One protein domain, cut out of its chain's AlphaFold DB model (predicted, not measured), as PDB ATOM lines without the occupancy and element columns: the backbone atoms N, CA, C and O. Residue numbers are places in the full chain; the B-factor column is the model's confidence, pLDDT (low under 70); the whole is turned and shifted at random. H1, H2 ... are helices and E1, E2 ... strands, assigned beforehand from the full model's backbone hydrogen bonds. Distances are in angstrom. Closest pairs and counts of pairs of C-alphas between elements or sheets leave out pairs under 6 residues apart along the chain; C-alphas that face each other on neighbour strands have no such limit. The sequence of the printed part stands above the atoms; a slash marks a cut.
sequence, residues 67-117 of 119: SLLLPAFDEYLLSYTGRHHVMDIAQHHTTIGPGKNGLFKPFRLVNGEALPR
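Overview. This is residues 67 to 117 of the 119 residues of the protein "Winged helix DNA-binding domain-containing protein" of Corynebacterium sp. (UniProt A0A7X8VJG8). Little regular structure: a small three-stranded sheet forms one end, a long loop, residues 93 to 106, reaches to the other, and two short helices lie along the winding chain between. The 51 printed residues hold E1, H1, H2, E2, E3 in that order, 20 residues in named elements, mixed in class. The sheet, E1 - E2 - E3, is antiparallel; the whole is compact, radius of gyration of the C-alphas 9.5 A, spanning 28 by 19 by 19 A.

Arrangement. E1, residues 67 to 70, is antiparallel to E2, residues 107 to 110, at 160 degrees, with N 68 and O 109 2.9 A apart. H1, residues 75 to 78, and H2, residues 89 to 92, are apart, and each only grazes the sheet. Both are too short for an O i to N i+4 pair; their O i to N i+3 pairs within range number 1 of 1 and 0 of 1. E2 and E3, residues 113 to 116, form a hairpin, with N 115 and O 108 2.8 A apart. The closest C-alphas of H2 and E3, His 92 and Pro 116, are 6.9 A apart.

Along the chain. E1 begins at C-alpha 67 (-25.912, 21.134, 23.981) and is 9.6 A long; E2 is 9.7 A. E3 is 10.0 A and ends at C-alpha 116 (-20.235, 12.452, 16.686).

Size, cuts and confidence. The C-alphas farthest apart, Asn 101 and Asn 111, are 28.2 A apart. The link H2 to E2 is long. The printed part has no cut, and no printed residue is under pLDDT 70.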
ATOM      1  N   SER A  67     -26.362  21.631  25.280       95.44
ATOM      2  CA  SER A  67     -25.912  21.134  23.981       95.44
ATOM      3  C   SER A  67     -24.768  22.012  23.478       95.44
ATOM      4  O   SER A  67     -24.962  23.204  23.235       95.44
ATOM      5  N   LEU A  68     -23.563  21.451  23.377       96.38
ATOM      6  CA  LEU A  68     -22.349  22.172  22.979       96.38
ATOM      7  C   LEU A  68     -21.694  21.494  21.777       96.38
ATOM      8  O   LEU A  68     -21.706  20.272  21.658       96.38
ATOM      9  N   LEU A  69     -21.066  22.282  20.905       97.25
ATOM     10  CA  LEU A  69     -20.110  21.770  19.925       97.25
ATOM     11  C   LEU A  69     -18.705  22.010  20.475       97.25
ATOM     12  O   LEU A  69     -18.268  23.156  20.571       97.25
ATOM     13  N   LEU A  70     -18.015  20.934  20.840       96.69
ATOM     14  CA  LEU A  70     -16.673  20.990  21.402       96.69
ATOM     15  C   LEU A  70     -15.619  20.743  20.311       96.69
ATOM     16  O   LEU A  70     -15.847  19.951  19.384       96.69
ATOM     17  N   PRO A  71     -14.474  21.445  20.367       96.75
ATOM     18  CA  PRO A  71     -13.402  21.278  19.400       96.75
ATOM     19  C   PRO A  71     -12.754  19.890  19.497       96.75
ATOM     20  O   PRO A  71     -12.982  19.103  20.414       96.75
ATOM     21  N   ALA A  72     -11.903  19.591  18.517       95.50
ATOM     22  CA  ALA A  72     -10.963  18.484  18.632       95.50
ATOM     23  C   ALA A  72     -10.121  18.633  19.910       95.50
ATOM     24  O   ALA A  72      -9.759  19.752  20.271       95.50
ATOM     25  N   PHE A  73      -9.764  17.509  20.539       94.00
ATOM     26  CA  PHE A  73      -8.906  17.479  21.734       94.00
ATOM     27  C   PHE A  73      -9.461  18.250  22.944       94.00
ATOM     28  O   PHE A  73      -8.690  18.706  23.785       94.00
ATOM     29  N   ASP A  74     -10.782  18.393  23.056       95.25
ATOM     30  CA  ASP A  74     -11.380  19.052  24.215       95.25
ATOM     31  C   ASP A  74     -11.147  18.265  25.524       95.25
ATOM     32  O   ASP A  74     -11.166  17.025  25.550       95.25
ATOM     33  N   GLU A  75     -10.941  18.991  26.630       93.25
ATOM     34  CA  GLU A  75     -10.678  18.405  27.948       93.25
ATOM     35  C   GLU A  75     -11.803  17.497  28.440       93.25
ATOM     36  O   GLU A  75     -11.524  16.595  29.235       93.25
ATOM     37  N   TYR A  76     -13.034  17.671  27.954       93.12
ATOM     38  CA  TYR A  76     -14.160  16.813  28.316       93.12
ATOM     39  C   TYR A  76     -13.862  15.320  28.079       93.12
ATOM     40  O   TYR A  76     -14.196  14.479  28.910       93.12
ATOM     41  N   LEU A  77     -13.138  14.988  26.999       92.69
ATOM     42  CA  LEU A  77     -12.701  13.616  26.700       92.69
ATOM     43  C   LEU A  77     -11.225  13.352  27.018       92.69
ATOM     44  O   LEU A  77     -10.839  12.196  27.214       92.69
ATOM     45  N   LEU A  78     -10.366  14.374  27.040       91.44
ATOM     46  CA  LEU A  78      -8.940  14.181  27.340       91.44
ATOM     47  C   LEU A  78      -8.644  14.026  28.829       91.44
ATOM     48  O   LEU A  78      -7.629  13.421  29.189       91.44
ATOM     49  N   SER A  79      -9.522  14.549  29.686       91.06
ATOM     50  CA  SER A  79      -9.339  14.466  31.130       91.06
ATOM     51  C   SER A  79      -9.342  13.019  31.602       91.06
ATOM     52  O   SER A  79      -8.538  12.680  32.448       91.06
ATOM     53  N   TYR A  80     -10.143  12.121  31.039       91.25
ATOM     54  CA  TYR A  80     -10.254  10.766  31.578       91.25
ATOM     55  C   TYR A  80      -9.640   9.721  30.653       91.25
ATOM     56  O   TYR A  80      -9.806   9.750  29.431       91.25
ATOM     57  N   THR A  81      -8.912   8.770  31.243       85.31
ATOM     58  CA  THR A  81      -8.376   7.631  30.482       85.31
ATOM     59  C   THR A  81      -9.500   6.674  30.087       85.31
ATOM     60  O   THR A  81      -9.541   6.219  28.941       85.31
ATOM     61  N   GLY A  82     -10.445   6.441  31.004       86.62
ATOM     62  CA  GLY A  82     -11.730   5.801  30.739       86.62
ATOM     63  C   GLY A  82     -12.780   6.835  30.336       86.62
ATOM     64  O   GLY A  82     -13.052   7.759  31.085       86.62
ATOM     65  N   ARG A  83     -13.377   6.681  29.150       90.06
ATOM     66  CA  ARG A  83     -14.372   7.629  28.596       90.06
ATOM     67  C   ARG A  83     -15.806   7.103  28.627       90.06
ATOM     68  O   ARG A  83     -16.707   7.757  28.130       90.06
ATOM     69  N   HIS A  84     -16.003   5.923  29.202       89.75
ATOM     70  CA  HIS A  84     -17.257   5.179  29.130       89.75
ATOM     71  C   HIS A  84     -18.402   5.846  29.905       89.75
ATOM     72  O   HIS A  84     -19.555   5.577  29.606       89.75
ATOM     73  N   HIS A  85     -18.103   6.748  30.846       90.44
ATOM     74  CA  HIS A  85     -19.126   7.530  31.552       90.44
ATOM     75  C   HIS A  85     -19.770   8.625  30.701       90.44
ATOM     76  O   HIS A  85     -20.840   9.106  31.047       90.44
ATOM     77  N   VAL A  86     -19.093   9.062  29.638       92.94
ATOM     78  CA  VAL A  86     -19.494  10.239  28.853       92.94
ATOM     79  C   VAL A  86     -19.551   9.949  27.356       92.94
ATOM     80  O   VAL A  86     -19.731  10.861  26.561       92.94
ATOM     81  N   MET A  87     -19.323   8.705  26.944       94.69
ATOM     82  CA  MET A  87     -19.297   8.297  25.543       94.69
ATOM     83  C   MET A  87     -19.497   6.786  25.448       94.69
ATOM     84  O   MET A  87     -18.741   6.032  26.071       94.69
ATOM     85  N   ASP A  88     -20.417   6.331  24.594       94.38
ATOM     86  CA  ASP A  88     -20.414   4.939  24.141       94.38
ATOM     87  C   ASP A  88     -19.137   4.678  23.327       94.38
ATOM     88  O   ASP A  88     -19.018   4.998  22.142       94.38
ATOM     89  N   ILE A  89     -18.135   4.098  23.987       91.69
ATOM     90  CA  ILE A  89     -16.843   3.800  23.367       91.69
ATOM     91  C   ILE A  89     -17.011   2.789  22.226       91.69
ATOM     92  O   ILE A  89     -16.328   2.914  21.208       91.69
ATOM     93  N   ALA A  90     -17.905   1.806  22.360       91.69
ATOM     94  CA  ALA A  90     -18.092   0.781  21.338       91.69
ATOM     95  C   ALA A  90     -18.617   1.396  20.034       91.69
ATOM     96  O   ALA A  90     -18.169   1.019  18.949       91.69
ATOM     97  N   GLN A  91     -19.499   2.389  20.141       92.56
ATOM     98  CA  GLN A  91     -20.086   3.059  18.987       92.56
ATOM     99  C   GLN A  91     -19.249   4.239  18.468       92.56
ATOM    100  O   GLN A  91     -19.213   4.486  17.259       92.56
ATOM    101  N   HIS A  92     -18.587   4.999  19.345       92.88
ATOM    102  CA  HIS A  92     -18.063   6.330  19.004       92.88
ATOM    103  C   HIS A  92     -16.540   6.479  19.064       92.88
ATOM    104  O   HIS A  92     -16.003   7.498  18.624       92.88
ATOM    105  N   HIS A  93     -15.798   5.456  19.496       89.88
ATOM    106  CA  HIS A  93     -14.334   5.524  19.558       89.88
ATOM    107  C   HIS A  93     -13.675   5.872  18.211       89.88
ATOM    108  O   HIS A  93     -12.687   6.598  18.165       89.88
ATOM    109  N   THR A  94     -14.206   5.376  17.089       88.19
ATOM    110  CA  THR A  94     -13.626   5.632  15.754       88.19
ATOM    111  C   THR A  94     -14.093   6.945  15.124       88.19
ATOM    112  O   THR A  94     -13.385   7.528  14.295       88.19
ATOM    113  N   THR A  95     -15.276   7.426  15.505       92.50
ATOM    114  CA  THR A  95     -15.884   8.645  14.963       92.50
ATOM    115  C   THR A  95     -15.501   9.887  15.756       92.50
ATOM    116  O   THR A  95     -15.442  10.953  15.154       92.50
ATOM    117  N   ILE A  96     -15.171   9.757  17.046       94.56
ATOM    118  CA  ILE A  96     -14.709  10.852  17.911       94.56
ATOM    119  C   ILE A  96     -13.221  10.696  18.231       94.56
ATOM    120  O   ILE A  96     -12.431  11.572  17.885       94.56
ATOM    121  N   GLY A  97     -12.812   9.579  18.835       90.38
ATOM    122  CA  GLY A  97     -11.410   9.276  19.121       90.38
ATOM    123  C   GLY A  97     -11.159   8.647  20.499       90.38
ATOM    124  O   GLY A  97     -12.089   8.503  21.297       90.38
ATOM    125  N   PRO A  98      -9.895   8.287  20.796       87.94
ATOM    126  CA  PRO A  98      -8.716   8.513  19.955       87.94
ATOM    127  C   PRO A  98      -8.674   7.579  18.735       87.94
ATOM    128  O   PRO A  98      -8.746   6.359  18.852       87.94
ATOM    129  N   GLY A  99      -8.513   8.147  17.535       82.69
ATOM    130  CA  GLY A  99      -8.257   7.362  16.323       82.69
ATOM    131  C   GLY A  99      -6.912   6.624  16.378       82.69
ATOM    132  O   GLY A  99      -6.102   6.839  17.277       82.69
ATOM    133  N   LYS A 100      -6.610   5.786  15.373       82.06
ATOM    134  CA  LYS A 100      -5.334   5.033  15.298       82.06
ATOM    135  C   LYS A 100      -4.076   5.916  15.372       82.06
ATOM    136  O   LYS A 100      -3.019   5.441  15.763       82.06
ATOM    137  N   ASN A 101      -4.189   7.183  14.984       85.94
ATOM    138  CA  ASN A 101      -3.131   8.192  15.038       85.94
ATOM    139  C   ASN A 101      -3.188   9.077  16.302       85.94
ATOM    140  O   ASN A 101      -2.520  10.103  16.346       85.94
ATOM    141  N   GLY A 102      -4.016   8.736  17.295       86.56
ATOM    142  CA  GLY A 102      -4.222   9.532  18.509       86.56
ATOM    143  C   GLY A 102      -5.096  10.777  18.322       86.56
ATOM    144  O   GLY A 102      -5.252  11.554  19.260       86.56
ATOM    145  N   LEU A 103      -5.673  10.984  17.132       91.12
ATOM    146  CA  LEU A 103      -6.495  12.155  16.834       91.12
ATOM    147  C   LEU A 103      -7.869  12.057  17.504       91.12
ATOM    148  O   LEU A 103      -8.571  11.055  17.336       91.12
ATOM    149  N   PHE A 104      -8.270  13.134  18.176       94.25
ATOM    150  CA  PHE A 104      -9.656  13.385  18.561       94.25
ATOM    151  C   PHE A 104     -10.285  14.361  17.571       94.25
ATOM    152  O   PHE A 104      -9.674  15.367  17.210       94.25
ATOM    153  N   LYS A 105     -11.500  14.074  17.120       95.31
ATOM    154  CA  LYS A 105     -12.292  14.947  16.252       95.31
ATOM    155  C   LYS A 105     -13.191  15.859  17.093       95.31
ATOM    156  O   LYS A 105     -13.467  15.526  18.243       95.31
ATOM    157  N   PRO A 106     -13.664  16.990  16.539       96.50
ATOM    158  CA  PRO A 106     -14.731  17.765  17.162       96.50
ATOM    159  C   PRO A 106     -15.982  16.904  17.352       96.50
ATOM    160  O   PRO A 106     -16.292  16.065  16.500       96.50
ATOM    161  N   PHE A 107     -16.712  17.136  18.435       97.00
ATOM    162  CA  PHE A 107     -17.868  16.331  18.821       97.00
ATOM    163  C   PHE A 107     -18.943  17.204  19.460       97.00
ATOM    164  O   PHE A 107     -18.694  18.334  19.884       97.00
ATOM    165  N   ARG A 108     -20.164  16.686  19.493       97.12
ATOM    166  CA  ARG A 108     -21.269  17.313  20.206       97.12
ATOM    167  C   ARG A 108     -21.318  16.762  21.620       97.12
ATOM    168  O   ARG A 108     -21.185  15.559  21.798       97.12
ATOM    169  N   LEU A 109     -21.557  17.625  22.591       96.62
ATOM    170  CA  LEU A 109     -21.949  17.231  23.934       96.62
ATOM    171  C   LEU A 109     -23.450  17.455  24.068       96.62
ATOM    172  O   LEU A 109     -23.894  18.587  23.886       96.62
ATOM    173  N   VAL A 110     -24.219  16.407  24.348       96.25
ATOM    174  CA  VAL A 110     -25.679  16.462  24.514       96.25
ATOM    175  C   VAL A 110     -26.043  15.635  25.739       96.25
ATOM    176  O   VAL A 110     -25.688  14.465  25.783       96.25
ATOM    177  N   ASN A 111     -26.745  16.202  26.725       95.06
ATOM    178  CA  ASN A 111     -27.169  15.456  27.921       95.06
ATOM    179  C   ASN A 111     -26.006  14.782  28.673       95.06
ATOM    180  O   ASN A 111     -26.171  13.712  29.247       95.06
ATOM    181  N   GLY A 112     -24.821  15.401  28.655       94.06
ATOM    182  CA  GLY A 112     -23.608  14.821  29.242       94.06
ATOM    183  C   GLY A 112     -22.954  13.706  28.412       94.06
ATOM    184  O   GLY A 112     -21.990  13.101  28.867       94.06
ATOM    185  N   GLU A 113     -23.433  13.441  27.196       95.44
ATOM    186  CA  GLU A 113     -22.884  12.423  26.304       95.44
ATOM    187  C   GLU A 113     -22.187  13.041  25.084       95.44
ATOM    188  O   GLU A 113     -22.705  13.939  24.411       95.44
ATOM    189  N   ALA A 114     -20.988  12.547  24.792       96.62
ATOM    190  CA  ALA A 114     -20.214  12.885  23.615       96.62
ATOM    191  C   ALA A 114     -20.700  12.073  22.407       96.62
ATOM    192  O   ALA A 114     -20.503  10.860  22.320       96.62
ATOM    193  N   LEU A 115     -21.274  12.780  21.440       96.44
ATOM    194  CA  LEU A 115     -21.806  12.244  20.194       96.44
ATOM    195  C   LEU A 115     -20.995  12.756  18.995       96.44
ATOM    196  O   LEU A 115     -20.454  13.868  19.037       96.44
ATOM    197  N   PRO A 116     -20.913  11.994  17.890       95.12
ATOM    198  CA  PRO A 116     -20.235  12.452  16.686       95.12
ATOM    199  C   PRO A 116     -20.794  13.796  16.213       95.12
ATOM    200  O   PRO A 116     -21.997  14.057  16.286       95.12
ATOM    201  N   ARG A 117     -19.918  14.654  15.685       90.44
ATOM    202  CA  ARG A 117     -20.375  15.793  14.888       90.44
ATOM    203  C   ARG A 117     -21.164  15.230  13.700       90.44
ATOM    204  O   ARG A 117     -20.665  14.318  13.043       90.44
TER     205      ARG A 117